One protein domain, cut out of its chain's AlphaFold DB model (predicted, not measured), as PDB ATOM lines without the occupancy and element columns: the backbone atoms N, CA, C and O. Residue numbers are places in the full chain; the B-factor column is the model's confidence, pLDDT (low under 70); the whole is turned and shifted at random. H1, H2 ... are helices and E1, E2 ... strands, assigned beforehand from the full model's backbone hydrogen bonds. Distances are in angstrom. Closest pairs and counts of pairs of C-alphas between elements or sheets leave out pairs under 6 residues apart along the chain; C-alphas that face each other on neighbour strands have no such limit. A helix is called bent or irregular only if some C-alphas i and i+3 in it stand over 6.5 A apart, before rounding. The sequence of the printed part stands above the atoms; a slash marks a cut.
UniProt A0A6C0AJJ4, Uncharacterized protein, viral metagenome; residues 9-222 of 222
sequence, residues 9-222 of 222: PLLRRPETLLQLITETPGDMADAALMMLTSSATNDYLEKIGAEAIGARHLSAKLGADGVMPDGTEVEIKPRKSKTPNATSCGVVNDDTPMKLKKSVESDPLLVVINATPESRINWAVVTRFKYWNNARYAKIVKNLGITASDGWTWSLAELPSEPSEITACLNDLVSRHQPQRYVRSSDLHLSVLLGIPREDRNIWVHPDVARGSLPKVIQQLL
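Overview. This is residues 9 to 222 of the 222 residues of an uncharacterized protein of viral metagenome (UniProt A0A6C0AJJ4). A four-stranded sheet, E1 E3 E4 E6, stands in the middle of an elongated domain, with H3 packed over one face and, on the side away from H3, strand E2 of a two-stranded sheet crossing E1 and E3. The helical hairpin H1 and H2 reaches out at one end, where residues 23 to 28 stand free, while H4, H5, H6 and the loop of residues 145 to 162 make the other end; H7 and the small helix H8 pack together beside the sheet. The printed part has 214 residues, with eight helices and six strands in the order H1 H2 H3 E1 E2 H4 E3 E4 H5 H6 E5 H7 E6 H8, a mixed class. The larger sheet is mixed, in the order E1 E3 E4 E6, and E2 E5 is antiparallel. The whole is compact, with a radius of gyration of the C-alphas of 19.0 A, and spans 66 by 36 by 33 A.

Along the chain. Find C-alpha 13 at (43.215, -25.276, 5.472); from there H1 runs over residues 13 to 23, 15.5 A long. Next come H2, residues 27 to 37, 15.2 A, and H3, residues 41 to 52, 16.0 A. Look then for E1, residues 73 to 80, which runs 23.1 A from C-alpha 73 at (45.574, -12.369, -13.487). E2 holds residues 88 to 95, 16.0 A, and H4 residues 97 to 106. E3, residues 109 to 115, is 19.2 A long and E4, residues 121 to 128, 20.3 A. H5, residues 129 to 144, is 22.1 A long and irregular, with C-alphas 131 and 134 7.4 A apart, and it has a kink of 35 degrees near residue 136. H6 takes residues 163 to 175, 18.6 A, and E5 residues 183 to 189, 15.7 A. The last are H7, residues 190 to 195, E6, residues 202 to 205, and H8, residues 216 to 221, which ends at C-alpha 221, (61.780, -31.149, -9.734).

Arrangement. Begin at the larger sheet: E1 and E3 are parallel, with N 77 and O 111 at 2.8 A. E3 and E4, a hairpin, are antiparallel, with N 112 and O 125 at 2.8 A. E4 and the edge strand E6 are antiparallel, with N 124 and O 204 at 2.9 A. H3 is on one face of this sheet, two layers of helix and sheet, at a height over the sheet of 7.4 A; it lies over E1 and E3, and the C-alphas of Glu 46 and Ile 76, the closest to E1, are 5.3 A apart. On the local plane it runs slantwise to the strands, at 49 degrees to E1. The closest C-alphas of E1 and E2, Lys 77 and Gly 90, are 5.1 A apart. E2 is antiparallel to E5, with N 92 and O 186 at 2.9 A, and Ile 140 of H5 comes to 6.5 A from Val 183 of E5, C-alpha to C-alpha. H4 touches H5 at a shallow tilt of 16 degrees, opposite ways, closest at the C-alphas of Val 104 and Lys 130, 6.5 A. H4 also touches H6, closest at the C-alphas of Pro 97 and Val 174, 5.2 A. H7 touches H8, closest at the C-alphas of Ser 191 and Val 217, 6.3 A; H8 only grazes the larger sheet with residues 218 to 221. H1 and H2 touch, closest at the C-alphas of Ile 21 and Ala 29, 4.6 A; H2 is apart from H6, for instance. O i to N i+4 pairs are within hydrogen-bond range throughout H1, H2, H3, H4, H6 and H8, in 9 of 12 in H5, and in 0 of 2 in H7, where 3 of 3 O i to N i+3 pairs are.

Size, cuts and confidence. The farthest C-alphas, Thr 24 and Ser 149, are 66.1 A apart. The printed part has no cut and ends at Leu 222, the chain's last residue. The long links are H3 to E1 and H5 to H6. Mean pLDDT of the printed part is 88.2; look for values under 70 at residue 25, residues 27 to 40, 61 to 62, 180 and 182.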
ATOM      1  N   PRO A   9      50.236 -22.736   5.340       95.81
ATOM      2  CA  PRO A   9      49.018 -22.823   6.151       95.81
ATOM      3  C   PRO A   9      47.715 -22.699   5.348       95.81
ATOM      4  O   PRO A   9      46.734 -23.350   5.690       95.81
ATOM      5  N   LEU A  10      47.696 -21.911   4.266       95.19
ATOM      6  CA  LEU A  10      46.507 -21.758   3.423       95.19
ATOM      7  C   LEU A  10      46.214 -23.034   2.632       95.19
ATOM      8  O   LEU A  10      45.064 -23.458   2.570       95.19
ATOM      9  N   LEU A  11      47.254 -23.695   2.113       95.06
ATOM     10  CA  LEU A  11      47.109 -24.964   1.393       95.06
ATOM     11  C   LEU A  11      46.657 -26.127   2.294       95.06
ATOM     12  O   LEU A  11      46.013 -27.050   1.810       95.06
ATOM     13  N   ARG A  12      46.943 -26.065   3.600       94.12
ATOM     14  CA  ARG A  12      46.524 -27.072   4.596       94.12
ATOM     15  C   ARG A  12      45.158 -26.796   5.231       94.12
ATOM     16  O   ARG A  12      44.645 -27.626   5.976       94.12
ATOM     17  N   ARG A  13      44.529 -25.656   4.924       90.19
ATOM     18  CA  ARG A  13      43.215 -25.276   5.472       90.19
ATOM     19  C   ARG A  13      42.122 -26.347   5.269       90.19
ATOM     20  O   ARG A  13      41.362 -26.551   6.217       90.19
ATOM     21  N   PRO A  14      42.025 -27.051   4.118       88.75
ATOM     22  CA  PRO A  14      41.043 -28.124   3.953       88.75
ATOM     23  C   PRO A  14      41.171 -29.232   5.003       88.75
ATOM     24  O   PRO A  14      40.166 -29.710   5.512       88.75
ATOM     25  N   GLU A  15      42.391 -29.615   5.373       86.25
ATOM     26  CA  GLU A  15      42.634 -30.680   6.352       86.25
ATOM     27  C   GLU A  15      42.214 -30.271   7.755       86.25
ATOM     28  O   GLU A  15      41.570 -31.048   8.453       86.25
ATOM     29  N   THR A  16      42.539 -29.041   8.155       84.56
ATOM     30  CA  THR A  16      42.116 -28.504   9.451       84.56
ATOM     31  C   THR A  16      40.593 -28.495   9.561       84.56
ATOM     32  O   THR A  16      40.051 -28.848  10.602       84.56
ATOM     33  N   LEU A  17      39.886 -28.155   8.479       82.81
ATOM     34  CA  LEU A  17      38.424 -28.236   8.449       82.81
ATOM     35  C   LEU A  17      37.924 -29.679   8.576       82.81
ATOM     36  O   LEU A  17      37.004 -29.923   9.348       82.81
ATOM     37  N   LEU A  18      38.540 -30.639   7.880       79.81
ATOM     38  CA  LEU A  18      38.185 -32.059   8.004       79.81
ATOM     39  C   LEU A  18      38.411 -32.603   9.422       79.81
ATOM     40  O   LEU A  18      37.594 -33.380   9.921       79.81
ATOM     41  N   GLN A  19      39.495 -32.191  10.083       81.81
ATOM     42  CA  GLN A  19      39.771 -32.557  11.475       81.81
ATOM     43  C   GLN A  19      38.690 -32.002  12.410       81.81
ATOM     44  O   GLN A  19      38.088 -32.770  13.152       81.81
ATOM     45  N   LEU A  20      38.355 -30.713  12.288       79.75
ATOM     46  CA  LEU A  20      37.300 -30.074  13.086       79.75
ATOM     47  C   LEU A  20      35.924 -30.734  12.896       79.75
ATOM     48  O   LEU A  20      35.192 -30.919  13.868       79.75
ATOM     49  N   ILE A  21      35.586 -31.119  11.659       76.94
ATOM     50  CA  ILE A  21      34.363 -31.873  11.327       76.94
ATOM     51  C   ILE A  21      34.339 -33.215  12.068       76.94
ATOM     52  O   ILE A  21      33.314 -33.597  12.626       76.94
ATOM     53  N   THR A  22      35.472 -33.920  12.089       76.06
ATOM     54  CA  THR A  22      35.597 -35.238  12.730       76.06
ATOM     55  C   THR A  22      35.509 -35.137  14.254       76.06
ATOM     56  O   THR A  22      34.912 -35.996  14.897       76.06
ATOM     57  N   GLU A  23      36.089 -34.087  14.837       80.25
ATOM     58  CA  GLU A  23      36.097 -33.847  16.285       80.25
ATOM     59  C   GLU A  23      34.754 -33.324  16.814       80.25
ATOM     60  O   GLU A  23      34.438 -33.534  17.985       80.25
ATOM     61  N   THR A  24      33.943 -32.678  15.965       75.88
ATOM     62  CA  THR A  24      32.654 -32.080  16.358       75.88
ATOM     63  C   THR A  24      31.507 -32.537  15.444       75.88
ATOM     64  O   THR A  24      30.939 -31.721  14.716       75.88
ATOM     65  N   PRO A  25      31.142 -33.832  15.455       66.00
ATOM     66  CA  PRO A  25      30.097 -34.357  14.585       66.00
ATOM     67  C   PRO A  25      28.731 -33.766  14.966       66.00
ATOM     68  O   PRO A  25      28.224 -33.971  16.068       66.00
ATOM     69  N   GLY A  26      28.142 -33.008  14.048       71.00
ATOM     70  CA  GLY A  26      26.817 -32.397  14.157       71.00
ATOM     71  C   GLY A  26      26.397 -31.790  12.818       71.00
ATOM     72  O   GLY A  26      27.176 -31.803  11.867       71.00
ATOM     73  N   ASP A  27      25.204 -31.201  12.738       67.81
ATOM     74  CA  ASP A  27      24.624 -30.717  11.469       67.81
ATOM     75  C   ASP A  27      25.533 -29.731  10.699       67.81
ATOM     76  O   ASP A  27      25.585 -29.729   9.468       67.81
ATOM     77  N   MET A  28      26.307 -28.908  11.418       66.62
ATOM     78  CA  MET A  28      27.291 -27.982  10.830       66.62
ATOM     79  C   MET A  28      28.498 -28.705  10.215       66.62
ATOM     80  O   MET A  28      29.064 -28.236   9.226       66.62
ATOM     81  N   ALA A  29      28.895 -29.841  10.788       66.81
ATOM     82  CA  ALA A  29      30.006 -30.656  10.316       66.81
ATOM     83  C   ALA A  29      29.628 -31.404   9.031       66.81
ATOM     84  O   ALA A  29      30.401 -31.408   8.072       66.81
ATOM     85  N   ASP A  30      28.399 -31.921   8.961       63.78
ATOM     86  CA  ASP A  30      27.849 -32.528   7.747       63.78
ATOM     87  C   ASP A  30      27.673 -31.496   6.626       63.78
ATOM     88  O   ASP A  30      28.032 -31.763   5.478       63.78
ATOM     89  N   ALA A  31      27.215 -30.278   6.943       63.97
ATOM     90  CA  ALA A  31      27.141 -29.183   5.975       63.97
ATOM     91  C   ALA A  31      28.532 -28.792   5.437       63.97
ATOM     92  O   ALA A  31      28.707 -28.623   4.228       63.97
ATOM     93  N   ALA A  32      29.542 -28.705   6.306       68.69
ATOM     94  CA  ALA A  32      30.919 -28.426   5.903       68.69
ATOM     95  C   ALA A  32      31.523 -29.570   5.062       68.69
ATOM     96  O   ALA A  32      32.205 -29.313   4.066       68.69
ATOM     97  N   LEU A  33      31.216 -30.829   5.388       67.06
ATOM     98  CA  LEU A  33      31.626 -31.991   4.601       67.06
ATOM     99  C   LEU A  33      30.935 -32.020   3.230       67.06
ATOM    100  O   LEU A  33      31.593 -32.266   2.219       67.06
ATOM    101  N   MET A  34      29.638 -31.702   3.156       62.38
ATOM    102  CA  MET A  34      28.920 -31.530   1.886       62.38
ATOM    103  C   MET A  34      29.551 -30.421   1.035       62.38
ATOM    104  O   MET A  34      29.744 -30.599  -0.168       62.38
ATOM    105  N   MET A  35      29.968 -29.303   1.638       67.31
ATOM    106  CA  MET A  35      30.692 -28.248   0.919       67.31
ATOM    107  C   MET A  35      32.039 -28.736   0.361       67.31
ATOM    108  O   MET A  35      32.382 -28.399  -0.774       67.31
ATOM    109  N   LEU A  36      32.774 -29.570   1.105       66.44
ATOM    110  CA  LEU A  36      34.075 -30.130   0.703       66.44
ATOM    111  C   LEU A  36      33.993 -31.336  -0.255       66.44
ATOM    112  O   LEU A  36      35.002 -31.739  -0.845       66.44
ATOM    113  N   THR A  37      32.809 -31.912  -0.436       62.22
ATOM    114  CA  THR A  37      32.597 -33.081  -1.307       62.22
ATOM    115  C   THR A  37      31.722 -32.785  -2.528       62.22
ATOM    116  O   THR A  37      31.738 -33.561  -3.484       62.22
ATOM    117  N   SER A  38      31.013 -31.653  -2.549       64.69
ATOM    118  CA  SER A  38      30.191 -31.208  -3.682       64.69
ATOM    119  C   SER A  38      31.009 -30.676  -4.871       64.69
ATOM    120  O   SER A  38      32.219 -30.465  -4.807       64.69
ATOM    121  N   SER A  39      30.336 -30.405  -5.991       60.84
ATOM    122  CA  SER A  39      30.939 -29.696  -7.129       60.84
ATOM    123  C   SER A  39      31.452 -28.296  -6.759       60.84
ATOM    124  O   SER A  39      32.425 -27.845  -7.357       60.84
ATOM    125  N   ALA A  40      30.873 -27.656  -5.733       63.81
ATOM    126  CA  ALA A  40      31.305 -26.357  -5.207       63.81
ATOM    127  C   ALA A  40      32.679 -26.404  -4.514       63.81
ATOM    128  O   ALA A  40      33.229 -25.372  -4.132       63.81
ATOM    129  N   THR A  41      33.274 -27.589  -4.342       72.94
ATOM    130  CA  THR A  41      34.615 -27.675  -3.771       72.94
ATOM    131  C   THR A  41      35.723 -27.276  -4.741       72.94
ATOM    132  O   THR A  41      36.810 -26.930  -4.288       72.94
ATOM    133  N   ASN A  42      35.490 -27.317  -6.056       83.12
ATOM    134  CA  ASN A  42      36.481 -26.780  -6.990       83.12
ATOM    135  C   ASN A  42      36.625 -25.269  -6.786       83.12
ATOM    136  O   ASN A  42      37.747 -24.826  -6.575       83.12
ATOM    137  N   ASP A  43      35.513 -24.541  -6.657       84.75
ATOM    138  CA  ASP A  43      35.492 -23.115  -6.301       84.75
ATOM    139  C   ASP A  43      36.234 -22.854  -4.975       84.75
ATOM    140  O   ASP A  43      36.972 -21.880  -4.815       84.75
ATOM    141  N   TYR A  44      36.087 -23.756  -3.996       86.81
ATOM    142  CA  TYR A  44      36.814 -23.651  -2.729       86.81
ATOM    143  C   TYR A  44      38.331 -23.849  -2.892       86.81
ATOM    144  O   TYR A  44      39.121 -23.106  -2.304       86.81
ATOM    145  N   LEU A  45      38.754 -24.826  -3.698       90.88
ATOM    146  CA  LEU A  45      40.166 -25.054  -4.017       90.88
ATOM    147  C   LEU A  45      40.749 -23.921  -4.875       90.88
ATOM    148  O   LEU A  45      41.910 -23.567  -4.685       90.88
ATOM    149  N   GLU A  46      39.959 -23.327  -5.769       92.25
ATOM    150  CA  GLU A  46      40.320 -22.144  -6.560       92.25
ATOM    151  C   GLU A  46      40.592 -20.947  -5.653       92.25
ATOM    152  O   GLU A  46      41.661 -20.335  -5.728       92.25
ATOM    153  N   LYS A  47      39.697 -20.698  -4.691       91.81
ATOM    154  CA  LYS A  47      39.900 -19.683  -3.657       91.81
ATOM    155  C   LYS A  47      41.167 -19.923  -2.842       91.81
ATOM    156  O   LYS A  47      41.961 -18.998  -2.675       91.81
ATOM    157  N   ILE A  48      41.382 -21.146  -2.353       93.31
ATOM    158  CA  ILE A  48      42.609 -21.483  -1.616       93.31
ATOM    159  C   ILE A  48      43.843 -21.285  -2.495       93.31
ATOM    160  O   ILE A  48      44.833 -20.741  -2.017       93.31
ATOM    161  N   GLY A  49      43.798 -21.695  -3.762       95.12
ATOM    162  CA  GLY A  49      44.910 -21.548  -4.695       95.12
ATOM    163  C   GLY A  49      45.302 -20.100  -4.941       95.12
ATOM    164  O   GLY A  49      46.490 -19.785  -4.901       95.12
ATOM    165  N   ALA A  50      44.312 -19.225  -5.130       95.44
ATOM    166  CA  ALA A  50      44.524 -17.789  -5.252       95.44
ATOM    167  C   ALA A  50      45.148 -17.216  -3.969       95.44
ATOM    168  O   ALA A  50      46.233 -16.629  -4.001       95.44
ATOM    169  N   GLU A  51      44.501 -17.435  -2.821       96.06
ATOM    170  CA  GLU A  51      44.948 -16.879  -1.540       96.06
ATOM    171  C   GLU A  51      46.340 -17.400  -1.145       96.06
ATOM    172  O   GLU A  51      47.149 -16.649  -0.601       96.06
ATOM    173  N   ALA A  52      46.657 -18.664  -1.451       97.31
ATOM    174  CA  ALA A  52      47.924 -19.297  -1.092       97.31
ATOM    175  C   ALA A  52      49.149 -18.625  -1.720       97.31
ATOM    176  O   ALA A  52      50.240 -18.747  -1.162       97.31
ATOM    177  N   ILE A  53      48.985 -17.909  -2.833       97.19
ATOM    178  CA  ILE A  53      50.061 -17.147  -3.484       97.19
ATOM    179  C   ILE A  53      49.957 -15.634  -3.238       97.19
ATOM    180  O   ILE A  53      50.706 -14.864  -3.835       97.19
ATOM    181  N   GLY A  54      49.039 -15.198  -2.368       96.06
ATOM    182  CA  GLY A  54      48.798 -13.787  -2.059       96.06
ATOM    183  C   GLY A  54      47.855 -13.071  -3.031       96.06
ATOM    184  O   GLY A  54      47.765 -11.843  -2.987       96.06
ATOM    185  N   ALA A  55      47.150 -13.802  -3.898       96.50
ATOM    186  CA  ALA A  55      46.153 -13.223  -4.791       96.50
ATOM    187  C   ALA A  55      44.808 -13.037  -4.079       96.50
ATOM    188  O   ALA A  55      44.411 -13.818  -3.211       96.50
ATOM    189  N   ARG A  56      44.053 -12.023  -4.505       95.38
ATOM    190  CA  ARG A  56      42.643 -11.875  -4.146       95.38
ATOM    191  C   ARG A  56      41.801 -12.735  -5.085       95.38
ATOM    192  O   ARG A  56      41.810 -12.500  -6.290       95.38
ATOM    193  N   HIS A  57      41.053 -13.686  -4.535       92.50
ATOM    194  CA  HIS A  57      40.108 -14.508  -5.298       92.50
ATOM    195  C   HIS A  57      38.969 -13.667  -5.902       92.50
ATOM    196  O   HIS A  57      38.473 -12.725  -5.271       92.50
ATOM    197  N   LEU A  58      38.537 -14.025  -7.111       89.62
ATOM    198  CA  LEU A  58      37.434 -13.397  -7.833       89.62
ATOM    199  C   LEU A  58      36.279 -14.390  -7.990       89.62
ATOM    200  O   LEU A  58      36.475 -15.518  -8.403       89.62
ATOM    201  N   SER A  59      35.047 -13.959  -7.711       77.12
ATOM    202  CA  SER A  59      33.856 -14.825  -7.822       77.12
ATOM    203  C   SER A  59      33.220 -14.834  -9.221       77.12
ATOM    204  O   SER A  59      32.092 -15.300  -9.393       77.12
ATOM    205  N   ALA A  60      33.874 -14.229 -10.215       75.44
ATOM    206  CA  ALA A  60      33.323 -14.106 -11.557       75.44
ATOM    207  C   ALA A  60      33.436 -15.447 -12.296       75.44
ATOM    208  O   ALA A  60      34.532 -15.944 -12.506       75.44
ATOM    209  N   LYS A  61      32.308 -15.998 -12.767       63.78
ATOM    210  CA  LYS A  61      32.273 -17.276 -13.514       63.78
ATOM    211  C   LYS A  61      33.033 -17.255 -14.847       63.78
ATOM    212  O   LYS A  61      33.266 -18.303 -15.438       63.78
ATOM    213  N   LEU A  62      33.319 -16.065 -15.371       68.31
ATOM    214  CA  LEU A  62      33.995 -15.851 -16.643       68.31
ATOM    215  C   LEU A  62      35.151 -14.883 -16.400       68.31
ATOM    216  O   LEU A  62      34.928 -13.685 -16.236       68.31
ATOM    217  N   GLY A  63      36.377 -15.394 -16.368       75.19
ATOM    218  CA  GLY A  63      37.561 -14.582 -16.113       75.19
ATOM    219  C   GLY A  63      38.627 -15.350 -15.348       75.19
ATOM    220  O   GLY A  63      38.534 -16.565 -15.224       75.19
ATOM    221  N   ALA A  64      39.628 -14.614 -14.875       87.44
ATOM    222  CA  ALA A  64      40.626 -15.149 -13.966       87.44
ATOM    223  C   ALA A  64      39.985 -15.498 -12.614       87.44
ATOM    224  O   ALA A  64      39.093 -14.788 -12.141       87.44
ATOM    225  N   ASP A  65      40.494 -16.543 -11.976       91.19
ATOM    226  CA  ASP A  65      40.044 -17.026 -10.668       91.19
ATOM    227  C   ASP A  65      40.600 -16.143  -9.522       91.19
ATOM    228  O   ASP A  65      40.079 -16.110  -8.404       91.19
ATOM    229  N   GLY A  66      41.656 -15.369  -9.788       93.75
ATOM    230  CA  GLY A  66      42.232 -14.416  -8.842       93.75
ATOM    231  C   GLY A  66      43.021 -13.287  -9.500       93.75
ATOM    232  O   GLY A  66      43.266 -13.286 -10.706       93.75
ATOM    233  N   VAL A  67      43.433 -12.314  -8.688       96.00
ATOM    234  CA  VAL A  67      44.284 -11.198  -9.116       96.00
ATOM    235  C   VAL A  67      45.336 -10.866  -8.057       96.00
ATOM    236  O   VAL A  67      45.027 -10.763  -6.866       96.00
ATOM    237  N   MET A  68      46.585 -10.711  -8.486       96.12
ATOM    238  CA  MET A  68      47.695 -10.262  -7.642       96.12
ATOM    239  C   MET A  68      47.570  -8.761  -7.313       96.12
ATOM    240  O   MET A  68      46.887  -8.032  -8.035       96.12
ATOM    241  N   PRO A  69      48.251  -8.248  -6.267       94.69
ATOM    242  CA  PRO A  69      48.230  -6.816  -5.939       94.69
ATOM    243  C   PRO A  69      48.693  -5.888  -7.073       94.69
ATOM    244  O   PRO A  69      48.265  -4.740  -7.128       94.69
ATOM    245  N   ASP A  70      49.540  -6.382  -7.979       93.69
ATOM    246  CA  ASP A  70      50.029  -5.654  -9.157       93.69
ATOM    247  C   ASP A  70      49.101  -5.747 -10.384       93.69
ATOM    248  O   ASP A  70      49.425  -5.219 -11.444       93.69
ATOM    249  N   GLY A  71      47.946  -6.404 -10.248       93.44
ATOM    250  CA  GLY A  71      46.973  -6.587 -11.321       93.44
ATOM    251  C   GLY A  71      47.168  -7.853 -12.157       93.44
ATOM    252  O   GLY A  71      46.342  -8.109 -13.031       93.44
ATOM    253  N   THR A  72      48.196  -8.671 -11.898       94.44
ATOM    254  CA  THR A  72      48.405  -9.928 -12.636       94.44
ATOM    255  C   THR A  72      47.240 -10.893 -12.417       94.44
ATOM    256  O   THR A  72      46.922 -11.241 -11.277       94.44
ATOM    257  N   GLU A  73      46.623 -11.346 -13.508       95.06
ATOM    258  CA  GLU A  73      45.574 -12.369 -13.487       95.06
ATOM    259  C   GLU A  73      46.133 -13.724 -13.010       95.06
ATOM    260  O   GLU A  73      47.272 -14.095 -13.311       95.06
ATOM    261  N   VAL A  74      45.318 -14.484 -12.278       95.44
ATOM    262  CA  VAL A  74      45.645 -15.827 -11.785       95.44
ATOM    263  C   VAL A  74      44.557 -16.805 -12.212       95.44
ATOM    264  O   VAL A  74      43.379 -16.596 -11.940       95.44
ATOM    265  N   GLU A  75      44.966 -17.896 -12.843       94.50
ATOM    266  CA  GLU A  75      44.134 -19.042 -13.199       94.50
ATOM    267  C   GLU A  75      44.472 -20.199 -12.257       94.50
ATOM    268  O   GLU A  75      45.626 -20.633 -12.182       94.50
ATOM    269  N   ILE A  76      43.479 -20.723 -11.545       94.00
ATOM    270  CA  ILE A  76      43.623 -21.890 -10.687       94.00
ATOM    271  C   ILE A  76      42.997 -23.093 -11.396       94.00
ATOM    272  O   ILE A  76      41.929 -23.022 -12.000       94.00
ATOM    273  N   LYS A  77      43.704 -24.223 -11.377       93.44
ATOM    274  CA  LYS A  77      43.249 -25.476 -11.980       93.44
ATOM    275  C   LYS A  77      43.345 -26.596 -10.946       93.44
ATOM    276  O   LYS A  77      44.395 -27.236 -10.831       93.44
ATOM    277  N   PRO A  78      42.276 -26.824 -10.161       91.00
ATOM    278  CA  PRO A  78      42.236 -27.927  -9.220       91.00
ATOM    279  C   PRO A  78      42.009 -29.256  -9.944       91.00
ATOM    280  O   PRO A  78      41.269 -29.362 -10.925       91.00
ATOM    281  N   ARG A  79      42.626 -30.313  -9.420       89.31
ATOM    282  CA  ARG A  79      42.415 -31.689  -9.857       89.31
ATOM    283  C   ARG A  79      42.282 -32.594  -8.641       89.31
ATOM    284  O   ARG A  79      43.274 -32.943  -7.999       89.31
ATOM    285  N   LYS A  80      41.049 -33.023  -8.371       86.69
ATOM    286  CA  LYS A  80      40.779 -34.085  -7.399       86.69
ATOM    287  C   LYS A  80      41.188 -35.441  -7.981       86.69
ATOM    288  O   LYS A  80      40.819 -35.787  -9.105       86.69
ATOM    289  N   SER A  81      41.967 -36.205  -7.227       81.25
ATOM    290  CA  SER A  81      42.459 -37.533  -7.588       81.25
ATOM    291  C   SER A  81      42.518 -38.412  -6.346       81.25
ATOM    292  O   SER A  81      42.915 -37.952  -5.281       81.25
ATOM    293  N   LYS A  82      42.187 -39.703  -6.477       75.50
ATOM    294  CA  LYS A  82      42.344 -40.674  -5.376       75.50
ATOM    295  C   LYS A  82      43.809 -40.848  -4.957       75.50
ATOM    296  O   LYS A  82      44.079 -41.291  -3.848       75.50
ATOM    297  N   THR A  83      44.744 -40.516  -5.844       74.19
ATOM    298  CA  THR A  83      46.183 -40.684  -5.638       74.19
ATOM    299  C   THR A  83      46.961 -39.418  -6.014       74.19
ATOM    300  O   THR A  83      46.580 -38.711  -6.956       74.19
ATOM    301  N   PRO A  84      48.091 -39.138  -5.337       78.06
ATOM    302  CA  PRO A  84      48.924 -37.972  -5.636       78.06
ATOM    303  C   PRO A  84      49.636 -38.055  -6.997       78.06
ATOM    304  O   PRO A  84      50.071 -37.031  -7.515       78.06
ATOM    305  N   ASN A  85      49.725 -39.243  -7.607       80.31
ATOM    306  CA  ASN A  85      50.510 -39.538  -8.813       80.31
ATOM    307  C   ASN A  85      49.858 -39.154 -10.164       80.31
ATOM    308  O   ASN A  85      50.306 -39.636 -11.207       80.31
ATOM    309  N   ALA A  86      48.822 -38.310 -10.174       75.50
ATOM    310  CA  ALA A  86      48.159 -37.895 -11.413       75.50
ATOM    311  C   ALA A  86      49.139 -37.204 -12.385       75.50
ATOM    312  O   ALA A  86      49.903 -36.328 -11.989       75.50
ATOM    313  N   THR A  87      49.115 -37.592 -13.666       71.88
ATOM    314  CA  THR A  87      50.026 -37.085 -14.718       71.88
ATOM    315  C   THR A  87      49.502 -35.837 -15.441       71.88
ATOM    316  O   THR A  87      50.291 -35.053 -15.974       71.88
ATOM    317  N   SER A  88      48.181 -35.647 -15.446       78.62
ATOM    318  CA  SER A  88      47.506 -34.403 -15.831       78.62
ATOM    319  C   SER A  88      47.353 -33.530 -14.592       78.62
ATOM    320  O   SER A  88      46.891 -34.006 -13.554       78.62
ATOM    321  N   CYS A  89      47.709 -32.255 -14.709       80.31
ATOM    322  CA  CYS A  89      47.686 -31.320 -13.593       80.31
ATOM    323  C   CYS A  89      46.406 -30.469 -13.581       80.31
ATOM    324  O   CYS A  89      45.889 -30.161 -12.519       80.31
ATOM    325  N   GLY A  90      45.821 -30.186 -14.743       86.12
ATOM    326  CA  GLY A  90      44.562 -29.449 -14.860       86.12
ATOM    327  C   GLY A  90      43.960 -29.587 -16.253       86.12
ATOM    328  O   GLY A  90      44.510 -30.306 -17.087       86.12
ATOM    329  N   VAL A  91      42.843 -28.906 -16.502       88.62
ATOM    330  CA  VAL A  91      42.202 -28.850 -17.823       88.62
ATOM    331  C   VAL A  91      41.723 -27.437 -18.126       88.62
ATOM    332  O   VAL A  91      41.219 -26.751 -17.241       88.62
ATOM    333  N   VAL A  92      41.839 -27.008 -19.380       88.88
ATOM    334  CA  VAL A  92      41.092 -25.851 -19.888       88.88
ATOM    335  C   VAL A  92      39.809 -26.378 -20.510       88.88
ATOM    336  O   VAL A  92      39.854 -27.053 -21.539       88.88
ATOM    337  N   ASN A  93      38.678 -26.100 -19.865       84.88
ATOM    338  CA  ASN A  93      37.360 -26.456 -20.388       84.88
ATOM    339  C   ASN A  93      36.988 -25.520 -21.534       84.88
ATOM    340  O   ASN A  93      37.254 -24.317 -21.447       84.88
ATOM    341  N   ASP A  94      36.355 -26.062 -22.575       84.56
ATOM    342  CA  ASP A  94      35.918 -25.327 -23.768       84.56
ATOM    343  C   ASP A  94      37.019 -24.409 -24.305       84.56
ATOM    344  O   ASP A  94      36.870 -23.183 -24.333       84.56
ATOM    345  N   ASP A  95      38.166 -24.998 -24.632       89.38
ATOM    346  CA  ASP A  95      39.333 -24.260 -25.093       89.38
ATOM    347  C   ASP A  95      39.100 -23.775 -26.533       89.38
ATOM    348  O   ASP A  95      38.740 -24.548 -27.430       89.38
ATOM    349  N   THR A  96      39.248 -22.467 -26.740       91.00
ATOM    350  CA  THR A  96      38.918 -21.770 -27.991       91.00
ATOM    351  C   THR A  96      40.051 -20.837 -28.406       91.00
ATOM    352  O   THR A  96      40.834 -20.413 -27.549       91.00
ATOM    353  N   PRO A  97      40.115 -20.434 -29.691       93.50
ATOM    354  CA  PRO A  97      41.046 -19.400 -30.139       93.50
ATOM    355  C   PRO A  97      40.993 -18.128 -29.286       93.50
ATOM    356  O   PRO A  97      42.034 -17.580 -28.945       93.50
ATOM    357  N   MET A  98      39.799 -17.696 -28.860       92.44
ATOM    358  CA  MET A  98      39.624 -16.499 -28.032       92.44
ATOM    359  C   MET A  98      40.209 -16.679 -26.626       92.44
ATOM    360  O   MET A  98      40.842 -15.760 -26.113       92.44
ATOM    361  N   LYS A  99      40.050 -17.861 -26.009       90.56
ATOM    362  CA  LYS A  99      40.674 -18.164 -24.707       90.56
ATOM    363  C   LYS A  99      42.191 -18.266 -24.810       90.56
ATOM    364  O   LYS A  99      42.887 -17.803 -23.910       90.56
ATOM    365  N   LEU A 100      42.711 -18.875 -25.878       93.62
ATOM    366  CA  LEU A 100      44.152 -18.909 -26.131       93.62
ATOM    367  C   LEU A 100      44.693 -17.488 -26.309       93.62
ATOM    368  O   LEU A 100      45.638 -17.114 -25.621       93.62
ATOM    369  N   LYS A 101      44.043 -16.686 -27.159       94.62
ATOM    370  CA  LYS A 101      44.410 -15.292 -27.396       94.62
ATOM    371  C   LYS A 101      44.456 -14.492 -26.097       94.62
ATOM    372  O   LYS A 101      45.504 -13.941 -25.782       94.62
ATOM    373  N   LYS A 102      43.389 -14.545 -25.290       92.06
ATOM    374  CA  LYS A 102      43.355 -13.883 -23.979       92.06
ATOM    375  C   LYS A 102      44.545 -14.297 -23.104       92.06
ATOM    376  O   LYS A 102      45.228 -13.437 -22.569       92.06
ATOM    377  N   SER A 103      44.822 -15.598 -22.986       91.06
ATOM    378  CA  SER A 103      45.921 -16.085 -22.135       91.06
ATOM    379  C   SER A 103      47.320 -15.706 -22.630       91.06
ATOM    380  O   SER A 103      48.245 -15.635 -21.831       91.06
ATOM    381  N   VAL A 104      47.491 -15.490 -23.938       93.94
ATOM    382  CA  VAL A 104      48.749 -14.993 -24.509       93.94
ATOM    383  C   VAL A 104      48.911 -13.503 -24.208       93.94
ATOM    384  O   VAL A 104      50.007 -13.072 -23.871       93.94
ATOM    385  N   GLU A 105      47.827 -12.733 -24.299       92.00
ATOM    386  CA  GLU A 105      47.824 -11.287 -24.054       92.00
ATOM    387  C   GLU A 105      47.998 -10.936 -22.570       92.00
ATOM    388  O   GLU A 105      48.726  -9.995 -22.258       92.00
ATOM    389  N   SER A 106      47.353 -11.674 -21.657       91.12
ATOM    390  CA  SER A 106      47.420 -11.386 -20.217       91.12
ATOM    391  C   SER A 106      48.524 -12.135 -19.459       91.12
ATOM    392  O   SER A 106      48.830 -11.746 -18.335       91.12
ATOM    393  N   ASP A 107      49.125 -13.177 -20.056       92.38
ATOM    394  CA  ASP A 107      50.130 -14.080 -19.451       92.38
ATOM    395  C   ASP A 107      49.880 -14.366 -17.952       92.38
ATOM    396  O   ASP A 107      50.710 -14.029 -17.087       92.38
ATOM    397  N   PRO A 108      48.718 -14.962 -17.610       94.38
ATOM    398  CA  PRO A 108      48.324 -15.126 -16.224       94.38
ATOM    399  C   PRO A 108      49.270 -16.081 -15.491       94.38
ATOM    400  O   PRO A 108      49.895 -16.980 -16.076       94.38
ATOM    401  N   LEU A 109      49.339 -15.923 -14.171       96.44
ATOM    402  CA  LEU A 109      49.871 -16.980 -13.321       96.44
ATOM    403  C   LEU A 109      48.940 -18.190 -13.398       96.44
ATOM    404  O   LEU A 109      47.720 -18.058 -13.383       96.44
ATOM    405  N   LEU A 110      49.527 -19.376 -13.450       95.75
ATOM    406  CA  LEU A 110      48.826 -20.642 -13.369       95.75
ATOM    407  C   LEU A 110      49.153 -21.293 -12.032       95.75
ATOM    408  O   LEU A 110      50.317 -21.617 -11.784       95.75
ATOM    409  N   VAL A 111      48.136 -21.532 -11.209       96.38
ATOM    410  CA  VAL A 111      48.241 -22.367 -10.012       96.38
ATOM    411  C   VAL A 111      47.559 -23.696 -10.281       96.38
ATOM    412  O   VAL A 111      46.370 -23.764 -10.583       96.38
ATOM    413  N   VAL A 112      48.304 -24.779 -10.135       94.44
ATOM    414  CA  VAL A 112      47.777 -26.130 -10.274       94.44
ATOM    415  C   VAL A 112      47.761 -26.814  -8.924       94.44
ATOM    416  O   VAL A 112      48.770 -26.805  -8.220       94.44
ATOM    417  N   ILE A 113      46.629 -27.422  -8.575       93.94
ATOM    418  CA  ILE A 113      46.405 -28.039  -7.266       93.94
ATOM    419  C   ILE A 113      46.010 -29.493  -7.458       93.94
ATOM    420  O   ILE A 113      44.968 -29.782  -8.043       93.94
ATOM    421  N   ASN A 114      46.798 -30.415  -6.910       93.75
ATOM    422  CA  ASN A 114      46.371 -31.798  -6.756       93.75
ATOM    423  C   ASN A 114      45.792 -32.003  -5.364       93.75
ATOM    424  O   ASN A 114      46.489 -31.806  -4.368       93.75
ATOM    425  N   ALA A 115      44.543 -32.451  -5.309       91.19
ATOM    426  CA  ALA A 115      43.861 -32.725  -4.057       91.19
ATOM    427  C   ALA A 115      43.280 -34.143  -4.018       91.19
ATOM    428  O   ALA A 115      43.012 -34.742  -5.060       91.19
ATOM    429  N   THR A 116      43.072 -34.685  -2.821       88.88
ATOM    430  CA  THR A 116      42.288 -35.911  -2.622       88.88
ATOM    431  C   THR A 116      40.798 -35.644  -2.893       88.88
ATOM    432  O   THR A 116      40.398 -34.483  -3.034       88.88
ATOM    433  N   PRO A 117      39.938 -36.676  -2.985       84.50
ATOM    434  CA  PRO A 117      38.490 -36.475  -3.093       84.50
ATOM    435  C   PRO A 117      37.909 -35.632  -1.944       84.50
ATOM    436  O   PRO A 117      37.031 -34.799  -2.177       84.50
ATOM    437  N   GLU A 118      38.475 -35.784  -0.745       81.88
ATOM    438  CA  GLU A 118      38.155 -35.038   0.480       81.88
ATOM    439  C   GLU A 118      38.798 -33.640   0.503       81.88
ATOM    440  O   GLU A 118      38.598 -32.875   1.438       81.88
ATOM    441  N   SER A 119      39.522 -33.262  -0.553       87.25
ATOM    442  CA  SER A 119      40.094 -31.927  -0.770       87.25
ATOM    443  C   SER A 119      41.347 -31.593   0.036       87.25
ATOM    444  O   SER A 119      41.792 -30.446   0.012       87.25
ATOM    445  N   ARG A 120      41.991 -32.588   0.662       89.69
ATOM    446  CA  ARG A 120      43.376 -32.438   1.129       89.69
ATOM    447  C   ARG A 120      44.283 -32.159  -0.064       89.69
ATOM    448  O   ARG A 120      44.290 -32.950  -1.004       89.69
ATOM    449  N   ILE A 121      45.096 -31.109  -0.015       92.75
ATOM    450  CA  ILE A 121      46.040 -30.800  -1.095       92.75
ATOM    451  C   ILE A 121      47.317 -31.619  -0.896       92.75
ATOM    452  O   ILE A 121      47.984 -31.492   0.121       92.75
ATOM    453  N   ASN A 122      47.687 -32.447  -1.876       94.06
ATOM    454  CA  ASN A 122      48.921 -33.236  -1.811       94.06
ATOM    455  C   ASN A 122      50.136 -32.443  -2.315       94.06
ATOM    456  O   ASN A 122      51.236 -32.575  -1.784       94.06
ATOM    457  N   TRP A 123      49.948 -31.645  -3.368       95.12
ATOM    458  CA  TRP A 123      50.966 -30.758  -3.922       95.12
ATOM    459  C   TRP A 123      50.314 -29.625  -4.719       95.12
ATOM    460  O   TRP A 123      49.185 -29.755  -5.201       95.12
ATOM    461  N   ALA A 124      51.045 -28.526  -4.871       96.44
ATOM    462  CA  ALA A 124      50.654 -27.385  -5.684       96.44
ATOM    463  C   ALA A 124      51.853 -26.850  -6.477       96.44
ATOM    464  O   ALA A 124      52.996 -26.931  -6.026       96.44
ATOM    465  N   VAL A 125      51.590 -26.303  -7.660       96.56
ATOM    466  CA  VAL A 125      52.599 -25.650  -8.505       96.56
ATOM    467  C   VAL A 125      52.082 -24.285  -8.911       96.56
ATOM    468  O   VAL A 125      50.932 -24.181  -9.324       96.56
ATOM    469  N   VAL A 126      52.919 -23.255  -8.821       97.38
ATOM    470  CA  VAL A 126      52.646 -21.948  -9.428       97.38
ATOM    471  C   VAL A 126      53.713 -21.638 -10.469       97.38
ATOM    472  O   VAL A 126      54.903 -21.858 -10.243       97.38
ATOM    473  N   THR A 127      53.274 -21.193 -11.642       96.69
ATOM    474  CA  THR A 127      54.116 -20.830 -12.791       96.69
ATOM    475  C   THR A 127      53.330 -19.901 -13.731       96.69
ATOM    476  O   THR A 127      52.320 -19.334 -13.320       96.69
ATOM    477  N   ARG A 128      53.766 -19.716 -14.981       94.38
ATOM    478  CA  ARG A 128      53.056 -18.946 -16.014       94.38
ATOM    479  C   ARG A 128      52.251 -19.851 -16.932       94.38
ATOM    480  O   ARG A 128      52.696 -20.939 -17.296       94.38
ATOM    481  N   PHE A 129      51.089 -19.383 -17.368       92.25
ATOM    482  CA  PHE A 129      50.232 -20.154 -18.269       92.25
ATOM    483  C   PHE A 129      50.859 -20.343 -19.662       92.25
ATOM    484  O   PHE A 129      50.607 -21.354 -20.326       92.25
ATOM    485  N   LYS A 130      51.738 -19.419 -20.086       93.31
ATOM    486  CA  LYS A 130      52.349 -19.416 -21.424       93.31
ATOM    487  C   LYS A 130      53.042 -20.712 -21.838       93.31
ATOM    488  O   LYS A 130      53.035 -21.038 -23.023       93.31
ATOM    489  N   TYR A 131      53.584 -21.488 -20.898       94.00
ATOM    490  CA  TYR A 131      54.291 -22.738 -21.216       94.00
ATOM    491  C   TYR A 131      53.382 -23.816 -21.832       94.00
ATOM    492  O   TYR A 131      53.879 -24.750 -22.455       94.00
ATOM    493  N   TRP A 132      52.055 -23.678 -21.724       93.38
ATOM    494  CA  TRP A 132      51.088 -24.581 -22.357       93.38
ATOM    495  C   TRP A 132      50.520 -24.056 -23.684       93.38
ATOM    496  O   TRP A 132      49.769 -24.778 -24.344       93.38
ATOM    497  N   ASN A 133      50.862 -22.836 -24.111       93.94
ATOM    498  CA  ASN A 133      50.207 -22.196 -25.254       93.94
ATOM    499  C   ASN A 133      50.438 -22.936 -26.577       93.94
ATOM    500  O   ASN A 133      49.480 -23.104 -27.323       93.94
ATOM    501  N   ASN A 134      51.639 -23.469 -26.836       93.88
ATOM    502  CA  ASN A 134      51.896 -24.257 -28.052       93.88
ATOM    503  C   ASN A 134      51.066 -25.547 -28.099       93.88
ATOM    504  O   ASN A 134      50.426 -25.844 -29.105       93.88
ATOM    505  N   ALA A 135      51.001 -26.287 -26.987       92.44
ATOM    506  CA  ALA A 135      50.199 -27.508 -26.918       92.44
ATOM    507  C   ALA A 135      48.700 -27.220 -27.129       92.44
ATOM    508  O   ALA A 135      48.011 -27.960 -27.836       92.44
ATOM    509  N   ARG A 136      48.200 -26.120 -26.551       93.62
ATOM    510  CA  ARG A 136      46.819 -25.656 -26.749       93.62
ATOM    511  C   ARG A 136      46.569 -25.218 -28.187       93.62
ATOM    512  O   ARG A 136      45.589 -25.653 -28.785       93.62
ATOM    513  N   TYR A 137      47.473 -24.425 -28.755       95.19
ATOM    514  CA  TYR A 137      47.427 -23.966 -30.139       95.19
ATOM    515  C   TYR A 137      47.314 -25.134 -31.120       95.19
ATOM    516  O   TYR A 137      46.328 -25.214 -31.852       95.19
ATOM    517  N   ALA A 138      48.241 -26.096 -31.064       93.75
ATOM    518  CA  ALA A 138      48.236 -27.260 -31.948       93.75
ATOM    519  C   ALA A 138      46.919 -28.049 -31.854       93.75
ATOM    520  O   ALA A 138      46.361 -28.502 -32.857       93.75
ATOM    521  N   LYS A 139      46.377 -28.191 -30.636       92.31
ATOM    522  CA  LYS A 139      45.103 -28.879 -30.402       92.31
ATOM    523  C   LYS A 139      43.916 -28.109 -30.984       92.31
ATOM    524  O   LYS A 139      43.018 -28.731 -31.551       92.31
ATOM    525  N   ILE A 140      43.906 -26.783 -30.861       93.19
ATOM    526  CA  ILE A 140      42.873 -25.912 -31.432       93.19
ATOM    527  C   ILE A 140      42.925 -25.956 -32.963       93.19
ATOM    528  O   ILE A 140      41.903 -26.252 -33.577       93.19
ATOM    529  N   VAL A 141      44.098 -25.751 -33.573       93.06
ATOM    530  CA  VAL A 141      44.306 -25.822 -35.034       93.06
ATOM    531  C   VAL A 141      43.802 -27.156 -35.586       93.06
ATOM    532  O   VAL A 141      42.979 -27.181 -36.505       93.06
ATOM    533  N   LYS A 142      44.208 -28.268 -34.959       91.44
ATOM    534  CA  LYS A 142      43.757 -29.616 -35.324       91.44
ATOM    535  C   LYS A 142      42.236 -29.768 -35.240       91.44
ATOM    536  O   LYS A 142      41.632 -30.321 -36.153       91.44
ATOM    537  N   ASN A 143      41.608 -29.300 -34.163       89.44
ATOM    538  CA  ASN A 143      40.161 -29.449 -33.961       89.44
ATOM    539  C   ASN A 143      39.321 -28.531 -34.854       89.44
ATOM    540  O   ASN A 143      38.187 -28.875 -35.188       89.44
ATOM    541  N   LEU A 144      39.866 -27.390 -35.271       88.69
ATOM    542  CA  LEU A 144      39.254 -26.559 -36.304       88.69
ATOM    543  C   LEU A 144      39.392 -27.179 -37.704       88.69
ATOM    544  O   LEU A 144      38.692 -26.746 -38.619       88.69
ATOM    545  N   GLY A 145      40.222 -28.218 -37.855       88.69
ATOM    546  CA  GLY A 145      40.475 -28.891 -39.126       88.69
ATOM    547  C   GLY A 145      41.301 -28.042 -40.085       88.69
ATOM    548  O   GLY A 145      41.161 -28.207 -41.289       88.69
ATOM    549  N   ILE A 146      42.111 -27.118 -39.562       89.81
ATOM    550  CA  ILE A 146      42.941 -26.224 -40.368       89.81
ATOM    551  C   ILE A 146      44.109 -27.018 -40.953       89.81
ATOM    552  O   ILE A 146      44.837 -27.704 -40.232       89.81
ATOM    553  N   THR A 147      44.300 -26.892 -42.262       89.00
ATOM    554  CA  THR A 147      45.381 -27.532 -43.011       89.00
ATOM    555  C   THR A 147      46.163 -26.513 -43.837       89.00
ATOM    556  O   THR A 147      45.681 -25.416 -44.118       89.00
ATOM    557  N   ALA A 148      47.372 -26.880 -44.281       84.62
ATOM    558  CA  ALA A 148      48.172 -26.030 -45.170       84.62
ATOM    559  C   ALA A 148      47.450 -25.721 -46.500       84.62
ATOM    560  O   ALA A 148      47.596 -24.634 -47.051       84.62
ATOM    561  N   SER A 149      46.617 -26.646 -46.989       83.06
ATOM    562  CA  SER A 149      45.799 -26.463 -48.195       83.06
ATOM    563  C   SER A 149      44.702 -25.403 -48.059       83.06
ATOM    564  O   SER A 149      44.222 -24.911 -49.076       83.06
ATOM    565  N   ASP A 150      44.341 -24.988 -46.839       80.94
ATOM    566  CA  ASP A 150      43.304 -23.974 -46.592       80.94
ATOM    567  C   ASP A 150      43.841 -22.531 -46.648       80.94
ATOM    568  O   ASP A 150      43.211 -21.603 -46.121       80.94
ATOM    569  N   GLY A 151      45.037 -22.342 -47.217       83.88
ATOM    570  CA  GLY A 151      45.754 -21.067 -47.221       83.88
ATOM    571  C   GLY A 151      46.261 -20.656 -45.836       83.88
ATOM    572  O   GLY A 151      46.474 -19.471 -45.597       83.88
ATOM    573  N   TRP A 152      46.402 -21.607 -44.906       92.81
ATOM    574  CA  TRP A 152      46.995 -21.355 -43.593       92.81
ATOM    575  C   TRP A 152      48.510 -21.210 -43.730       92.81
ATOM    576  O   TRP A 152      49.198 -22.156 -44.115       92.81
ATOM    577  N   THR A 153      49.019 -20.020 -43.431       92.81
ATOM    578  CA  THR A 153      50.436 -19.663 -43.591       92.81
ATOM    579  C   THR A 153      51.248 -19.827 -42.309       92.81
ATOM    580  O   THR A 153      52.475 -19.838 -42.361       92.81
ATOM    581  N   TRP A 154      50.581 -19.968 -41.162       95.44
ATOM    582  CA  TRP A 154      51.230 -20.174 -39.870       95.44
ATOM    583  C   TRP A 154      51.583 -21.653 -39.657       95.44
ATOM    584  O   TRP A 154      51.018 -22.550 -40.287       95.44
ATOM    585  N   SER A 155      52.498 -21.940 -38.730       95.56
ATOM    586  CA  SER A 155      52.803 -23.324 -38.338       95.56
ATOM    587  C   SER A 155      51.544 -24.034 -37.826       95.56
ATOM    588  O   SER A 155      50.705 -23.425 -37.172       95.56
ATOM    589  N   LEU A 156      51.389 -25.330 -38.102       94.69
ATOM    590  CA  LEU A 156      50.266 -26.120 -37.572       94.69
ATOM    591  C   LEU A 156      50.498 -26.595 -36.128       94.69
ATOM    592  O   LEU A 156      49.556 -27.018 -35.458       94.69
ATOM    593  N   ALA A 157      51.749 -26.565 -35.663       93.38
ATOM    594  CA  ALA A 157      52.159 -27.155 -34.390       93.38
ATOM    595  C   ALA A 157      52.548 -26.114 -33.336       93.38
ATOM    596  O   ALA A 157      52.416 -26.373 -32.142       93.38
ATOM    597  N   GLU A 158      53.023 -24.946 -33.757       95.31
ATOM    598  CA  GLU A 158      53.637 -23.970 -32.859       95.31
ATOM    599  C   GLU A 158      53.137 -22.563 -33.167       95.31
ATOM    600  O   GLU A 158      52.888 -22.219 -34.324       95.31
ATOM    601  N   LEU A 159      52.987 -21.752 -32.119       94.94
ATOM    602  CA  LEU A 159      52.813 -20.317 -32.280       94.94
ATOM    603  C   LEU A 159      54.117 -19.707 -32.818       94.94
ATOM    604  O   LEU A 159      55.198 -20.209 -32.494       94.94
ATOM    605  N   PRO A 160      54.040 -18.622 -33.604       95.19
ATOM    606  CA  PRO A 160      55.227 -17.859 -33.972       95.19
ATOM    607  C   PRO A 160      55.914 -17.277 -32.726       95.19
ATOM    608  O   PRO A 160      55.311 -17.169 -31.657       95.19
ATOM    609  N   SER A 161      57.190 -16.913 -32.855       90.69
ATOM    610  CA  SER A 161      57.991 -16.371 -31.750       90.69
ATOM    611  C   SER A 161      57.917 -14.850 -31.634       90.69
ATOM    612  O   SER A 161      58.076 -14.318 -30.536       90.69
ATOM    613  N   GLU A 162      57.675 -14.149 -32.744       93.62
ATOM    614  CA  GLU A 162      57.653 -12.688 -32.773       93.62
ATOM    615  C   GLU A 162      56.312 -12.137 -32.262       93.62
ATOM    616  O   GLU A 162      55.257 -12.558 -32.742       93.62
ATOM    617  N   PRO A 163      56.296 -11.161 -31.330       90.06
ATOM    618  CA  PRO A 163      55.055 -10.646 -30.744       90.06
ATOM    619  C   PRO A 163      54.023 -10.143 -31.764       90.06
ATOM    620  O   PRO A 163      52.830 -10.409 -31.620       90.06
ATOM    621  N   SER A 164      54.470  -9.446 -32.812       91.06
ATOM    622  CA  SER A 164      53.595  -8.953 -33.883       91.06
ATOM    623  C   SER A 164      52.972 -10.093 -34.695       91.06
ATOM    624  O   SER A 164      51.788 -10.037 -35.035       91.06
ATOM    625  N   GLU A 165      53.741 -11.147 -34.965       95.75
ATOM    626  CA  GLU A 165      53.277 -12.345 -35.666       95.75
ATOM    627  C   GLU A 165      52.325 -13.173 -34.803       95.75
ATOM    628  O   GLU A 165      51.328 -13.683 -35.310       95.75
ATOM    629  N   ILE A 166      52.570 -13.259 -33.491       95.50
ATOM    630  CA  ILE A 166      51.672 -13.919 -32.534       95.50
ATOM    631  C   ILE A 166      50.288 -13.281 -32.591       95.50
ATOM    632  O   ILE A 166      49.286 -13.986 -32.734       95.50
ATOM    633  N   THR A 167      50.214 -11.951 -32.519       94.50
ATOM    634  CA  THR A 167      48.934 -11.240 -32.593       94.50
ATOM    635  C   THR A 167      48.228 -11.492 -33.926       94.50
ATOM    636  O   THR A 167      47.026 -11.770 -33.927       94.50
ATOM    637  N   ALA A 168      48.950 -11.437 -35.049       96.19
ATOM    638  CA  ALA A 168      48.384 -11.712 -36.370       96.19
ATOM    639  C   ALA A 168      47.853 -13.153 -36.479       96.19
ATOM    640  O   ALA A 168      46.685 -13.356 -36.809       96.19
ATOM    641  N   CYS A 169      48.660 -14.142 -36.093       96.94
ATOM    642  CA  CYS A 169      48.290 -15.556 -36.100       96.94
ATOM    643  C   CYS A 169      47.048 -15.841 -35.248       96.94
ATOM    644  O   CYS A 169      46.132 -16.541 -35.686       96.94
ATOM    645  N   LEU A 170      46.970 -15.276 -34.041       96.44
ATOM    646  CA  LEU A 170      45.821 -15.473 -33.156       96.44
ATOM    647  C   LEU A 170      44.554 -14.796 -33.688       96.44
ATOM    648  O   LEU A 170      43.466 -15.349 -33.528       96.44
ATOM    649  N   ASN A 171      44.668 -13.634 -34.341       96.00
ATOM    650  CA  ASN A 171      43.537 -12.988 -35.011       96.00
ATOM    651  C   ASN A 171      43.009 -13.841 -36.172       96.00
ATOM    652  O   ASN A 171      41.800 -14.071 -36.259       96.00
ATOM    653  N   ASP A 172      43.904 -14.375 -37.003       95.38
ATOM    654  CA  ASP A 172      43.543 -15.291 -38.085       95.38
ATOM    655  C   ASP A 172      42.881 -16.557 -37.532       95.38
ATOM    656  O   ASP A 172      41.829 -16.976 -38.020       95.38
ATOM    657  N   LEU A 173      43.431 -17.137 -36.462       94.44
ATOM    658  CA  LEU A 173      42.863 -18.316 -35.809       94.44
ATOM    659  C   LEU A 173      41.450 -18.050 -35.267       94.44
ATOM    660  O   LEU A 173      40.564 -18.895 -35.404       94.44
ATOM    661  N   VAL A 174      41.219 -16.872 -34.677       94.31
ATOM    662  CA  VAL A 174      39.891 -16.439 -34.211       94.31
ATOM    663  C   VAL A 174      38.923 -16.288 -35.384       94.31
ATOM    664  O   VAL A 174      37.792 -16.756 -35.286       94.31
ATOM    665  N   SER A 175      39.354 -15.714 -36.512       92.25
ATOM    666  CA  SER A 175      38.508 -15.565 -37.709       92.25
ATOM    667  C   SER A 175      38.043 -16.903 -38.302       92.25
ATOM    668  O   SER A 175      36.974 -16.986 -38.905       92.25
ATOM    669  N   ARG A 176      38.828 -17.970 -38.100       89.50
ATOM    670  CA  ARG A 176      38.524 -19.339 -38.546       89.50
ATOM    671  C   ARG A 176      37.628 -20.097 -37.561       89.50
ATOM    672  O   ARG A 176      37.191 -21.209 -37.863       89.50
ATOM    673  N   HIS A 177      37.361 -19.536 -36.382       88.88
ATOM    674  CA  HIS A 177      36.518 -20.179 -35.385       88.88
ATOM    675  C   HIS A 177      35.055 -20.193 -35.834       88.88
ATOM    676  O   HIS A 177      34.453 -19.155 -36.094       88.88
ATOM    677  N   GLN A 178      34.460 -21.383 -35.862       81.56
ATOM    678  CA  GLN A 178      33.025 -21.538 -36.069       81.56
ATOM    679  C   GLN A 178      32.321 -21.682 -34.716       81.56
ATOM    680  O   GLN A 178      32.826 -22.407 -33.850       81.56
ATOM    681  N   PRO A 179      31.141 -21.062 -34.530       74.62
ATOM    682  CA  PRO A 179      30.327 -21.289 -33.343       74.62
ATOM    683  C   PRO A 179      30.148 -22.791 -33.081       74.62
ATOM    684  O   PRO A 179      29.928 -23.566 -34.007       74.62
ATOM    685  N   GLN A 180      30.250 -23.206 -31.815       68.31
ATOM    686  CA  GLN A 180      30.121 -24.603 -31.362       68.31
ATOM    687  C   GLN A 180      31.255 -25.576 -31.764       68.31
ATOM    688  O   GLN A 180      31.208 -26.739 -31.365       68.31
ATOM    689  N   ARG A 181      32.319 -25.129 -32.450       71.69
ATOM    690  CA  ARG A 181      33.564 -25.908 -32.625       71.69
ATOM    691  C   ARG A 181      34.601 -25.545 -31.559       71.69
ATOM    692  O   ARG A 181      35.526 -24.775 -31.810       71.69
ATOM    693  N   TYR A 182      34.455 -26.105 -30.364       69.19
ATOM    694  CA  TYR A 182      35.399 -25.937 -29.251       69.19
ATOM    695  C   TYR A 182      36.161 -27.230 -28.953       69.19
ATOM    696  O   TYR A 182      35.673 -28.342 -29.183       69.19
ATOM    697  N   VAL A 183      37.365 -27.091 -28.398       74.19
ATOM    698  CA  VAL A 183      38.063 -28.225 -27.797       74.19
ATOM    699  C   VAL A 183      37.407 -28.486 -26.443       74.19
ATOM    700  O   VAL A 183      37.581 -27.697 -25.520       74.19
ATOM    701  N   ARG A 184      36.645 -29.585 -26.318       73.44
ATOM    702  CA  ARG A 184      35.904 -29.924 -25.081       73.44
ATOM    703  C   ARG A 184      36.774 -29.820 -23.822       73.44
ATOM    704  O   ARG A 184      36.328 -29.290 -22.811       73.44
ATOM    705  N   SER A 185      38.023 -30.277 -23.903       79.75
ATOM    706  CA  SER A 185      39.024 -30.081 -22.853       79.75
ATOM    707  C   SER A 185      40.448 -30.094 -23.414       79.75
ATOM    708  O   SER A 185      40.804 -30.961 -24.220       79.75
ATOM    709  N   SER A 186      41.292 -29.160 -22.981       84.81
ATOM    710  CA  SER A 186      42.747 -29.202 -23.188       84.81
ATOM    711  C   SER A 186      43.434 -29.606 -21.890       84.81
ATOM    712  O   SER A 186      43.454 -28.828 -20.938       84.81
ATOM    713  N   ASP A 187      43.993 -30.817 -21.849       88.50
ATOM    714  CA  ASP A 187      44.727 -31.305 -20.681       88.50
ATOM    715  C   ASP A 187      46.044 -30.543 -20.518       88.50
ATOM    716  O   ASP A 187      46.856 -30.444 -21.442       88.50
ATOM    717  N   LEU A 188      46.268 -30.035 -19.311       90.56
ATOM    718  CA  LEU A 188      47.530 -29.446 -18.898       90.56
ATOM    719  C   LEU A 188      48.400 -30.582 -18.351       90.56
ATOM    720  O   LEU A 188      48.168 -31.095 -17.253       90.56
ATOM    721  N   HIS A 189      49.362 -31.039 -19.149       91.81
ATOM    722  CA  HIS A 189      50.253 -32.135 -18.768       91.81
ATOM    723  C   HIS A 189      51.395 -31.656 -17.866       91.81
ATOM    724  O   HIS A 189      52.024 -30.637 -18.152       91.81
ATOM    725  N   LEU A 190      51.723 -32.443 -16.830       91.81
ATOM    726  CA  LEU A 190      52.830 -32.133 -15.918       91.81
ATOM    727  C   LEU A 190      54.192 -32.092 -16.608       91.81
ATOM    728  O   LEU A 190      55.055 -31.351 -16.160       91.81
ATOM    729  N   SER A 191      54.406 -32.866 -17.674       93.50
ATOM    730  CA  SER A 191      55.704 -32.953 -18.360       93.50
ATOM    731  C   SER A 191      56.229 -31.600 -18.841       93.50
ATOM    732  O   SER A 191      57.441 -31.418 -18.884       93.50
ATOM    733  N   VAL A 192      55.336 -30.646 -19.131       94.19
ATOM    734  CA  VAL A 192      55.691 -29.262 -19.483       94.19
ATOM    735  C   VAL A 192      56.566 -28.623 -18.401       94.19
ATOM    736  O   VAL A 192      57.508 -27.910 -18.728       94.19
ATOM    737  N   LEU A 193      56.337 -28.952 -17.123       94.56
ATOM    738  CA  LEU A 193      57.096 -28.402 -16.002       94.56
ATOM    739  C   LEU A 193      58.596 -28.683 -16.091       94.56
ATOM    740  O   LEU A 193      59.361 -27.870 -15.587       94.56
ATOM    741  N   LEU A 194      59.024 -29.787 -16.714       95.31
ATOM    742  CA  LEU A 194      60.445 -30.138 -16.839       95.31
ATOM    743  C   LEU A 194      61.227 -29.132 -17.695       95.31
ATOM    744  O   LEU A 194      62.422 -28.962 -17.478       95.31
ATOM    745  N   GLY A 195      60.557 -28.461 -18.638       94.31
ATOM    746  CA  GLY A 195      61.160 -27.448 -19.509       94.31
ATOM    747  C   GLY A 195      61.111 -26.022 -18.954       94.31
ATOM    748  O   GLY A 195      61.684 -25.121 -19.555       94.31
ATOM    749  N   ILE A 196      60.424 -25.794 -17.831       95.25
ATOM    750  CA  ILE A 196      60.294 -24.458 -17.232       95.25
ATOM    751  C   ILE A 196      61.583 -24.120 -16.454       95.25
ATOM    752  O   ILE A 196      62.104 -24.990 -15.751       95.25
ATOM    753  N   PRO A 197      62.124 -22.893 -16.526       95.06
ATOM    754  CA  PRO A 197      63.221 -22.469 -15.653       95.06
ATOM    755  C   PRO A 197      62.857 -22.585 -14.164       95.06
ATOM    756  O   PRO A 197      61.689 -22.484 -13.786       95.06
ATOM    757  N   ARG A 198      63.836 -22.822 -13.281       94.00
ATOM    758  CA  ARG A 198      63.557 -23.040 -11.845       94.00
ATOM    759  C   ARG A 198      62.962 -21.792 -11.195       94.00
ATOM    760  O   ARG A 198      62.094 -21.908 -10.345       94.00
ATOM    761  N   GLU A 199      63.430 -20.626 -11.601       94.06
ATOM    762  CA  GLU A 199      62.985 -19.298 -11.192       94.06
ATOM    763  C   GLU A 199      61.550 -18.970 -11.638       94.06
ATOM    764  O   GLU A 199      60.877 -18.158 -11.003       94.06
ATOM    765  N   ASP A 200      61.064 -19.655 -12.676       95.81
ATOM    766  CA  ASP A 200      59.731 -19.478 -13.255       95.81
ATOM    767  C   ASP A 200      58.723 -20.518 -12.741       95.81
ATOM    768  O   ASP A 200      57.610 -20.646 -13.265       95.81
ATOM    769  N   ARG A 201      59.075 -21.271 -11.692       96.00
ATOM    770  CA  ARG A 201      58.149 -22.180 -11.013       96.00
ATOM    771  C   ARG A 201      58.405 -22.251  -9.515       96.00
ATOM    772  O   ARG A 201      59.539 -22.240  -9.050       96.00
ATOM    773  N   ASN A 202      57.337 -22.443  -8.757       97.06
ATOM    774  CA  ASN A 202      57.418 -22.835  -7.358       97.06
ATOM    775  C   ASN A 202      56.563 -24.084  -7.144       97.06
ATOM    776  O   ASN A 202      55.467 -24.189  -7.696       97.06
ATOM    777  N   ILE A 203      57.088 -25.044  -6.382       96.69
ATOM    778  CA  ILE A 203      56.425 -26.310  -6.082       96.69
ATOM    779  C   ILE A 203      56.321 -26.430  -4.570       96.69
ATOM    780  O   ILE A 203      57.324 -26.379  -3.860       96.69
ATOM    781  N   TRP A 204      55.103 -26.646  -4.093       97.38
ATOM    782  CA  TRP A 204      54.830 -27.015  -2.716       97.38
ATOM    783  C   TRP A 204      54.346 -28.459  -2.657       97.38
ATOM    784  O   TRP A 204      53.536 -28.892  -3.480       97.38
ATOM    785  N   VAL A 205      54.826 -29.200  -1.664       96.44
ATOM    786  CA  VAL A 205      54.398 -30.570  -1.378       96.44
ATOM    787  C   VAL A 205      53.954 -30.641   0.066       96.44
ATOM    788  O   VAL A 205      54.608 -30.092   0.956       96.44
ATOM    789  N   HIS A 206      52.842 -31.330   0.288       95.56
ATOM    790  CA  HIS A 206      52.336 -31.573   1.622       95.56
ATOM    791  C   HIS A 206      53.354 -32.390   2.446       95.56
ATOM    792  O   HIS A 206      53.823 -33.417   1.949       95.56
ATOM    793  N   PRO A 207      53.676 -32.003   3.697       94.75
ATOM    794  CA  PRO A 207      54.681 -32.689   4.522       94.75
ATOM    795  C   PRO A 207      54.466 -34.202   4.676       94.75
ATOM    796  O   PRO A 207      55.425 -34.967   4.647       94.75
ATOM    797  N   ASP A 208      53.207 -34.634   4.770       92.19
ATOM    798  CA  ASP A 208      52.847 -36.049   4.960       92.19
ATOM    799  C   ASP A 208      52.850 -36.873   3.659       92.19
ATOM    800  O   ASP A 208      52.628 -38.086   3.676       92.19
ATOM    801  N   VAL A 209      53.076 -36.243   2.501       92.31
ATOM    802  CA  VAL A 209      53.097 -36.945   1.216       92.31
ATOM    803  C   VAL A 209      54.513 -37.424   0.924       92.31
ATOM    804  O   VAL A 209      55.406 -36.658   0.563       92.31
ATOM    805  N   ALA A 210      54.714 -38.738   1.029       92.50
ATOM    806  CA  ALA A 210      55.995 -39.363   0.726       92.50
ATOM    807  C   ALA A 210      56.421 -39.092  -0.727       92.50
ATOM    808  O   ALA A 210      55.652 -39.337  -1.664       92.50
ATOM    809  N   ARG A 211      57.681 -38.679  -0.930       92.12
ATOM    810  CA  ARG A 211      58.241 -38.344  -2.255       92.12
ATOM    811  C   ARG A 211      57.987 -39.428  -3.304       92.12
ATOM    812  O   ARG A 211      57.579 -39.106  -4.412       92.12
ATOM    813  N   GLY A 212      58.149 -40.706  -2.951       92.44
ATOM    814  CA  GLY A 212      57.939 -41.828  -3.877       92.44
ATOM    815  C   GLY A 212      56.502 -41.976  -4.401       92.44
ATOM    816  O   GLY A 212      56.298 -42.613  -5.431       92.44
ATOM    817  N   SER A 213      55.514 -41.367  -3.735       91.88
ATOM    818  CA  SER A 213      54.105 -41.393  -4.151       91.88
ATOM    819  C   SER A 213      53.728 -40.281  -5.140       91.88
ATOM    820  O   SER A 213      52.684 -40.357  -5.789       91.88
ATOM    821  N   LEU A 214      54.568 -39.251  -5.279       93.44
ATOM    822  CA  LEU A 214      54.318 -38.107  -6.158       93.44
ATOM    823  C   LEU A 214      54.429 -38.501  -7.643       93.44
ATOM    824  O   LEU A 214      55.042 -39.517  -7.974       93.44
ATOM    825  N   PRO A 215      53.909 -37.698  -8.587       93.38
ATOM    826  CA  PRO A 215      54.178 -37.905 -10.007       93.38
ATOM    827  C   PRO A 215      55.685 -37.822 -10.281       93.38
ATOM    828  O   PRO A 215      56.355 -36.948  -9.732       93.38
ATOM    829  N   LYS A 216      56.225 -38.673 -11.169       94.12
ATOM    830  CA  LYS A 216      57.671 -38.696 -11.497       94.12
ATOM    831  C   LYS A 216      58.236 -37.313 -11.836       94.12
ATOM    832  O   LYS A 216      59.339 -36.995 -11.419       94.12
ATOM    833  N   VAL A 217      57.465 -36.490 -12.549       95.00
ATOM    834  CA  VAL A 217      57.853 -35.111 -12.879       95.00
ATOM    835  C   VAL A 217      58.054 -34.274 -11.618       95.00
ATOM    836  O   VAL A 217      59.098 -33.658 -11.465       95.00
ATOM    837  N   ILE A 218      57.103 -34.291 -10.681       95.06
ATOM    838  CA  ILE A 218      57.239 -33.569  -9.410       95.06
ATOM    839  C   ILE A 218      58.436 -34.113  -8.625       95.06
ATOM    840  O   ILE A 218      59.243 -33.335  -8.139       95.06
ATOM    841  N   GLN A 219      58.624 -35.436  -8.577       95.00
ATOM    842  CA  GLN A 219      59.786 -36.038  -7.910       95.00
ATOM    843  C   GLN A 219      61.127 -35.558  -8.472       95.00
ATOM    844  O   GLN A 219      62.073 -35.432  -7.703       95.00
ATOM    845  N   GLN A 220      61.226 -35.337  -9.784       95.56
ATOM    846  CA  GLN A 220      62.447 -34.868 -10.450       95.56
ATOM    847  C   GLN A 220      62.727 -33.382 -10.207       95.56
ATOM    848  O   GLN A 220      63.870 -32.954 -10.331       95.56
ATOM    849  N   LEU A 221      61.692 -32.601  -9.894       94.88
ATOM    850  CA  LEU A 221      61.780 -31.149  -9.734       94.88
ATOM    851  C   LEU A 221      61.985 -30.691  -8.281       94.88
ATOM    852  O   LEU A 221      62.192 -29.496  -8.064       94.88
ATOM    853  N   LEU A 222      61.919 -31.619  -7.319       91.88
ATOM    854  CA  LEU A 222      62.209 -31.412  -5.892       91.88
ATOM    855  C   LEU A 222      63.667 -31.746  -5.566       91.88
ATOM    856  O   LEU A 222      64.296 -30.943  -4.852       91.88
TER     857      LEU A 222